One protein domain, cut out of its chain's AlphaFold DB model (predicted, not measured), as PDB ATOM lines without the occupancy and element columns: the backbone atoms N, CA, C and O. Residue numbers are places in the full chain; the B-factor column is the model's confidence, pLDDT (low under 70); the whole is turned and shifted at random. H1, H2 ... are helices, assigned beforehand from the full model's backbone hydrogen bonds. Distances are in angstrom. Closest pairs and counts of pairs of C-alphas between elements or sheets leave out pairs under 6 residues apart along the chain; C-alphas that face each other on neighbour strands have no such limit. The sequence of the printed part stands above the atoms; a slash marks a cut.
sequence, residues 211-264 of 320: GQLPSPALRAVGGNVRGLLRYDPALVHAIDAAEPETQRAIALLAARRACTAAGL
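Overview. This is residues 211 to 264 of the 320 residues of an uncharacterized protein of Streptomyces sp. Ag82_G5-5 (UniProt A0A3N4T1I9). The domain has the outline of an open V: the long helix H4 is one arm, and three short helices, H1, H2 and H3, with their links make the other, the two arms meeting at the corner between H3 and H4. In the second arm H1 and H2 each pack on H3 at a few residues, while the far end of H4 sticks out with residues 257 to 261. The printed part has 54 residues with four named helices, in the order H1, H2, H3, H4, and no named strand; the class is all helix. It is only just loose, close to compact, with a radius of gyration of the C-alphas of 12.3 A, and the C-alphas span 37 by 25 by 18 A.

Along the chain. The printed part begins at Gly 211, with its C-alpha at (20.133, -3.982, 1.085). H1 is residues 216 to 220, and its first C-alpha stands at (33.466, 3.250, -4.500). H2 is residues 225 to 229. H3 is residues 233 to 240, 10.8 A from first to last C-alpha. H4 is residues 244 to 261, 25.8 A long, and ends with C-alpha 261 at (43.064, -19.028, 17.448).

Arrangement. H3 is the hub, touching three other helices. H1 and H3 only just touch, with 3 pairs of C-alphas within 8 A; the closest C-alphas are those of Leu 218 and Asp 240, 6.1 A apart. H2 and H3 also only just touch, with 3 such pairs; the closest C-alphas, of Leu 229 and Val 236, are 6.8 A apart. H3 and H4 touch only at the corner by their link, and only just, with 3 pairs; H4 touches H3 with residues 246 to 247 alone, and the closest C-alphas are those of Ile 239 and Gln 247, 6.1 A apart. H3 and H4 run opposite ways at a steep tilt of 57 degrees. H4 is apart from H1 and from H2. H1 and H2 are only just apart, their closest C-alphas being 8.3 A from each other. In H1, H2, H3 and H4 every O i to N i+4 pair is within hydrogen-bond range.

Size, cuts and confidence. The outline is only just elongated. The two C-alphas farthest apart are those of Leu 213 and Gly 263, 37.5 A. Residues 257 to 263, of which 257 to 261 belong to H4, stand free. The printed part has no cut. The links H1 to H2, H2 to H3 and H3 to H4 are tight. The mean pLDDT of the printed part is 86.6, and one printed residue, Gly 222, is under 70.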
ATOM      1  N   GLY A 211      21.175  -5.013   1.112       89.38
ATOM      2  CA  GLY A 211      20.133  -3.982   1.085       89.38
ATOM      3  C   GLY A 211      20.645  -2.553   0.865       89.38
ATOM      4  O   GLY A 211      19.840  -1.630   0.700       89.38
ATOM      5  N   GLN A 212      21.960  -2.347   0.801       89.31
ATOM      6  CA  GLN A 212      22.598  -1.041   0.604       89.31
ATOM      7  C   GLN A 212      23.677  -1.135  -0.472       89.31
ATOM      8  O   GLN A 212      24.333  -2.159  -0.596       89.31
ATOM      9  N   LEU A 213      23.862  -0.081  -1.269       91.31
ATOM     10  CA  LEU A 213      24.927  -0.052  -2.273       91.31
ATOM     11  C   LEU A 213      26.279   0.250  -1.603       91.31
ATOM     12  O   LEU A 213      26.319   1.089  -0.704       91.31
ATOM     13  N   PRO A 214      27.379  -0.392  -2.032       91.44
ATOM     14  CA  PRO A 214      28.706  -0.144  -1.478       91.44
ATOM     15  C   PRO A 214      29.235   1.225  -1.919       91.44
ATOM     16  O   PRO A 214      28.895   1.711  -3.005       91.44
ATOM     17  N   SER A 215      30.143   1.809  -1.137       90.69
ATOM     18  CA  SER A 215      30.921   2.958  -1.608       90.69
ATOM     19  C   SER A 215      31.889   2.559  -2.740       90.69
ATOM     20  O   SER A 215      32.204   1.372  -2.915       90.69
ATOM     21  N   PRO A 216      32.421   3.527  -3.514       90.06
ATOM     22  CA  PRO A 216      33.466   3.250  -4.500       90.06
ATOM     23  C   PRO A 216      34.717   2.595  -3.899       90.06
ATOM     24  O   PRO A 216      35.329   1.752  -4.556       90.06
ATOM     25  N   ALA A 217      35.077   2.946  -2.657       87.69
ATOM     26  CA  ALA A 217      36.221   2.372  -1.955       87.69
ATOM     27  C   ALA A 217      35.966   0.898  -1.622       87.69
ATOM     28  O   ALA A 217      36.751   0.042  -2.028       87.69
ATOM     29  N   LEU A 218      34.823   0.587  -1.003       88.12
ATOM     30  CA  LEU A 218      34.408  -0.785  -0.705       88.12
ATOM     31  C   LEU A 218      34.300  -1.655  -1.959       88.12
ATOM     32  O   LEU A 218      34.721  -2.811  -1.957       88.12
ATOM     33  N   ARG A 219      33.785  -1.091  -3.058       87.50
ATOM     34  CA  ARG A 219      33.684  -1.779  -4.352       87.50
ATOM     35  C   ARG A 219      35.056  -2.126  -4.941       87.50
ATOM     36  O   ARG A 219      35.168  -3.132  -5.641       87.50
ATOM     37  N   ALA A 220      36.086  -1.327  -4.663       86.69
ATOM     38  CA  ALA A 220      37.454  -1.574  -5.121       86.69
ATOM     39  C   ALA A 220      38.189  -2.645  -4.292       86.69
ATOM     40  O   ALA A 220      39.211  -3.173  -4.740       86.69
ATOM     41  N   VAL A 221      37.686  -3.003  -3.104       83.62
ATOM     42  CA  VAL A 221      38.300  -4.033  -2.258       83.62
ATOM     43  C   VAL A 221      37.988  -5.429  -2.809       83.62
ATOM     44  O   VAL A 221      36.865  -5.928  -2.744       83.62
ATOM     45  N   GLY A 222      39.009  -6.100  -3.346       68.75
ATOM     46  CA  GLY A 222      38.901  -7.470  -3.849       68.75
ATOM     47  C   GLY A 222      38.904  -8.554  -2.758       68.75
ATOM     48  O   GLY A 222      39.284  -8.337  -1.608       68.75
ATOM     49  N   GLY A 223      38.528  -9.776  -3.148       71.56
ATOM     50  CA  GLY A 223      38.783 -11.004  -2.384       71.56
ATOM     51  C   GLY A 223      37.931 -11.187  -1.124       71.56
ATOM     52  O   GLY A 223      36.886 -11.835  -1.169       71.56
ATOM     53  N   ASN A 224      38.396 -10.659   0.009       71.12
ATOM     54  CA  ASN A 224      37.942 -11.073   1.344       71.12
ATOM     55  C   ASN A 224      36.576 -10.505   1.755       71.12
ATOM     56  O   ASN A 224      35.889 -11.101   2.584       71.12
ATOM     57  N   VAL A 225      36.143  -9.399   1.143       81.62
ATOM     58  CA  VAL A 225      34.841  -8.770   1.431       81.62
ATOM     59  C   VAL A 225      33.678  -9.720   1.136       81.62
ATOM     60  O   VAL A 225      32.722  -9.782   1.904       81.62
ATOM     61  N   ARG A 226      33.794 -10.552   0.091       77.56
ATOM     62  CA  ARG A 226      32.756 -11.529  -0.292       77.56
ATOM     63  C   ARG A 226      32.447 -12.535   0.816       77.56
ATOM     64  O   ARG A 226      31.304 -12.954   0.955       77.56
ATOM     65  N   GLY A 227      33.461 -12.922   1.592       79.38
ATOM     66  CA  GLY A 227      33.285 -13.830   2.721       79.38
ATOM     67  C   GLY A 227      32.502 -13.184   3.862       79.38
ATOM     68  O   GLY A 227      31.644 -13.837   4.441       79.38
ATOM     69  N   LEU A 228      32.759 -11.903   4.146       83.88
ATOM     70  CA  LEU A 228      32.111 -11.157   5.231       83.88
ATOM     71  C   LEU A 228      30.658 -10.791   4.915       83.88
ATOM     72  O   LEU A 228      29.819 -10.875   5.807       83.88
ATOM     73  N   LEU A 229      30.341 -10.480   3.652       86.50
ATOM     74  CA  LEU A 229      28.972 -10.172   3.212       86.50
ATOM     75  C   LEU A 229      27.974 -11.300   3.500       86.50
ATOM     76  O   LEU A 229      26.808 -11.036   3.752       86.50
ATOM     77  N   ARG A 230      28.418 -12.562   3.505       82.38
ATOM     78  CA  ARG A 230      27.548 -13.694   3.854       82.38
ATOM     79  C   ARG A 230      27.120 -13.688   5.327       82.38
ATOM     80  O   ARG A 230      26.083 -14.259   5.644       82.38
ATOM     81  N   TYR A 231      27.936 -13.120   6.211       86.12
ATOM     82  CA  TYR A 231      27.708 -13.170   7.655       86.12
ATOM     83  C   TYR A 231      27.099 -11.878   8.184       86.12
ATOM     84  O   TYR A 231      26.136 -11.939   8.939       86.12
ATOM     85  N   ASP A 232      27.657 -10.727   7.801       88.62
ATOM     86  CA  ASP A 232      27.208  -9.427   8.296       88.62
ATOM     87  C   ASP A 232      27.519  -8.303   7.284       88.62
ATOM     88  O   ASP A 232      28.584  -7.677   7.336       88.62
ATOM     89  N   PRO A 233      26.600  -8.031   6.339       89.56
ATOM     90  CA  PRO A 233      26.727  -6.906   5.418       89.56
ATOM     91  C   PRO A 233      26.780  -5.543   6.119       89.56
ATOM     92  O   PRO A 233      27.475  -4.644   5.649       89.56
ATOM     93  N   ALA A 234      26.070  -5.380   7.240       90.12
ATOM     94  CA  ALA A 234      26.003  -4.106   7.951       90.12
ATOM     95  C   ALA A 234      27.362  -3.753   8.572       90.12
ATOM     96  O   ALA A 234      27.801  -2.607   8.479       90.12
ATOM     97  N   LEU A 235      28.070  -4.743   9.124       90.00
ATOM     98  CA  LEU A 235      29.443  -4.577   9.599       90.00
ATOM     99  C   LEU A 235      30.396  -4.173   8.469       90.00
ATOM    100  O   LEU A 235      31.257  -3.320   8.674       90.00
ATOM    101  N   VAL A 236      30.249  -4.755   7.276       91.44
ATOM    102  CA  VAL A 236      31.087  -4.409   6.116       91.44
ATOM    103  C   VAL A 236      30.911  -2.936   5.731       91.44
ATOM    104  O   VAL A 236      31.909  -2.232   5.578       91.44
ATOM    105  N   HIS A 237      29.667  -2.453   5.640       92.00
ATOM    106  CA  HIS A 237      29.385  -1.036   5.372       92.00
ATOM    107  C   HIS A 237      29.855  -0.121   6.511       92.00
ATOM    108  O   HIS A 237      30.355   0.970   6.255       92.00
ATOM    109  N   ALA A 238      29.761  -0.565   7.767       91.38
ATOM    110  CA  ALA A 238      30.236   0.205   8.915       91.38
ATOM    111  C   ALA A 238      31.770   0.336   8.953       91.38
ATOM    112  O   ALA A 238      32.282   1.392   9.316       91.38
ATOM    113  N   ILE A 239      32.508  -0.711   8.565       90.38
ATOM    114  CA  ILE A 239      33.973  -0.657   8.427       90.38
ATOM    115  C   ILE A 239      34.358   0.299   7.297       90.38
ATOM    116  O   ILE A 239      35.263   1.109   7.473       90.38
ATOM    117  N   ASP A 240      33.671   0.221   6.157       91.19
ATOM    118  CA  ASP A 240      33.915   1.115   5.021       91.19
ATOM    119  C   ASP A 240      33.684   2.590   5.378       91.19
ATOM    120  O   ASP A 240      34.511   3.437   5.057       91.19
ATOM    121  N   ALA A 241      32.610   2.884   6.113       91.06
ATOM    122  CA  ALA A 241      32.288   4.234   6.570       91.06
ATOM    123  C   ALA A 241      33.187   4.746   7.715       91.06
ATOM    124  O   ALA A 241      33.102   5.921   8.072       91.06
ATOM    125  N   ALA A 242      34.010   3.890   8.326       92.75
ATOM    126  CA  ALA A 242      34.878   4.274   9.430       92.75
ATOM    127  C   ALA A 242      36.160   4.973   8.950       92.75
ATOM    128  O   ALA A 242      36.698   4.665   7.889       92.75
ATOM    129  N   GLU A 243      36.703   5.855   9.791       90.75
ATOM    130  CA  GLU A 243      37.978   6.531   9.527       90.75
ATOM    131  C   GLU A 243      39.139   5.534   9.297       90.75
ATOM    132  O   GLU A 243      39.155   4.451   9.904       90.75
ATOM    133  N   PRO A 244      40.158   5.880   8.486       91.31
ATOM    134  CA  PRO A 244      41.277   4.988   8.173       91.31
ATOM    135  C   PRO A 244      42.005   4.430   9.407       91.31
ATOM    136  O   PRO A 244      42.456   3.282   9.408       91.31
ATOM    137  N   GLU A 245      42.137   5.214  10.478       91.25
ATOM    138  CA  GLU A 245      42.715   4.777  11.754       91.25
ATOM    139  C   GLU A 245      41.885   3.653  12.388       91.25
ATOM    140  O   GLU A 245      42.436   2.646  12.842       91.25
ATOM    141  N   THR A 246      40.561   3.791  12.353       91.06
ATOM    142  CA  THR A 246      39.597   2.811  12.863       91.06
ATOM    143  C   THR A 246      39.634   1.529  12.036       91.06
ATOM    144  O   THR A 246      39.709   0.435  12.599       91.06
ATOM    145  N   GLN A 247      39.686   1.634  10.706       89.88
ATOM    146  CA  GLN A 247      39.840   0.477   9.817       89.88
ATOM    147  C   GLN A 247      41.131  -0.305  10.112       89.88
ATOM    148  O   GLN A 247      41.105  -1.532  10.246       89.88
ATOM    149  N   ARG A 248      42.265   0.396  10.283       90.12
ATOM    150  CA  ARG A 248      43.551  -0.224  10.660       90.12
ATOM    151  C   ARG A 248      43.470  -0.913  12.019       90.12
ATOM    152  O   ARG A 248      43.999  -2.014  12.174       90.12
ATOM    153  N   ALA A 249      42.792  -0.300  12.987       90.38
ATOM    154  CA  ALA A 249      42.602  -0.891  14.305       90.38
ATOM    155  C   ALA A 249      41.788  -2.196  14.247       90.38
ATOM    156  O   ALA A 249      42.194  -3.197  14.844       90.38
ATOM    157  N   ILE A 250      40.701  -2.219  13.468       88.56
ATOM    158  CA  ILE A 250      39.879  -3.417  13.235       88.56
ATOM    159  C   ILE A 250      40.706  -4.523  12.568       88.56
ATOM    160  O   ILE A 250      40.668  -5.673  13.012       88.56
ATOM    161  N   ALA A 251      41.503  -4.186  11.550       87.19
ATOM    162  CA  ALA A 251      42.367  -5.146  10.864       87.19
ATOM    163  C   ALA A 251      43.410  -5.770  11.810       87.19
ATOM    164  O   ALA A 251      43.591  -6.990  11.824       87.19
ATOM    165  N   LEU A 252      44.059  -4.953  12.648       88.62
ATOM    166  CA  LEU A 252      45.019  -5.425  13.650       88.62
ATOM    167  C   LEU A 252      44.357  -6.333  14.696       88.62
ATOM    168  O   LEU A 252      44.929  -7.361  15.065       88.62
ATOM    169  N   LEU A 253      43.150  -5.991  15.154       88.25
ATOM    170  CA  LEU A 253      42.384  -6.815  16.090       88.25
ATOM    171  C   LEU A 253      42.015  -8.173  15.472       88.25
ATOM    172  O   LEU A 253      42.222  -9.213  16.105       88.25
ATOM    173  N   ALA A 254      41.515  -8.176  14.235       86.69
ATOM    174  CA  ALA A 254      41.169  -9.395  13.507       86.69
ATOM    175  C   ALA A 254      42.392 -10.305  13.312       86.69
ATOM    176  O   ALA A 254      42.328 -11.498  13.617       86.69
ATOM    177  N   ALA A 255      43.533  -9.737  12.901       85.44
ATOM    178  CA  ALA A 255      44.788 -10.469  12.747       85.44
ATOM    179  C   ALA A 255      45.256 -11.095  14.073       85.44
ATOM    180  O   ALA A 255      45.592 -12.278  14.114       85.44
ATOM    181  N   ARG A 256      45.209 -10.348  15.187       84.75
ATOM    182  CA  ARG A 256      45.560 -10.876  16.518       84.75
ATOM    183  C   ARG A 256      44.663 -12.034  16.941       84.75
ATOM    184  O   ARG A 256      45.170 -13.033  17.454       84.75
ATOM    185  N   ARG A 257      43.348 -11.918  16.734       86.75
ATOM    186  CA  ARG A 257      42.393 -12.989  17.057       86.75
ATOM    187  C   ARG A 257      42.662 -14.240  16.223       86.75
ATOM    188  O   ARG A 257      42.706 -15.328  16.790       86.75
ATOM    189  N   ALA A 258      42.937 -14.085  14.928       84.12
ATOM    190  CA  ALA A 258      43.307 -15.195  14.052       84.12
ATOM    191  C   ALA A 258      44.617 -15.875  14.494       84.12
ATOM    192  O   ALA A 258      44.652 -17.095  14.645       84.12
ATOM    193  N   CYS A 259      45.673 -15.105  14.789       82.25
ATOM    194  CA  CYS A 259      46.935 -15.648  15.308       82.25
ATOM    195  C   CYS A 259      46.750 -16.373  16.646       82.25
ATOM    196  O   CYS A 259      47.364 -17.413  16.871       82.25
ATOM    197  N   THR A 260      45.900 -15.846  17.526       86.00
ATOM    198  CA  THR A 260      45.593 -16.476  18.817       86.00
ATOM    199  C   THR A 260      44.847 -17.794  18.625       86.00
ATOM    200  O   THR A 260      45.261 -18.804  19.186       86.00
ATOM    201  N   ALA A 261      43.815 -17.816  17.776       83.31
ATOM    202  CA  ALA A 261      43.064 -19.028  17.448       83.31
ATOM    203  C   ALA A 261      43.940 -20.107  16.782       83.31
ATOM    204  O   ALA A 261      43.732 -21.295  17.007       83.31
ATOM    205  N   ALA A 262      44.953 -19.700  16.011       84.69
ATOM    206  CA  ALA A 262      45.927 -20.597  15.392       84.69
ATOM    207  C   ALA A 262      47.061 -21.054  16.341       84.69
ATOM    208  O   ALA A 262      47.957 -21.776  15.909       84.69
ATOM    209  N   GLY A 263      47.075 -20.616  17.608       83.69
ATOM    210  CA  GLY A 263      48.146 -20.943  18.561       83.69
ATOM    211  C   GLY A 263      49.492 -20.266  18.256       83.69
ATOM    212  O   GLY A 263      50.538 -20.704  18.731       83.69
ATOM    213  N   LEU A 264      49.479 -19.195  17.459       75.94
ATOM    214  CA  LEU A 264      50.652 -18.405  17.062       75.94
ATOM    215  C   LEU A 264      50.847 -17.152  17.931       75.94
ATOM    216  O   LEU A 264      51.746 -16.347  17.674       75.94
TER     217      LEU A 264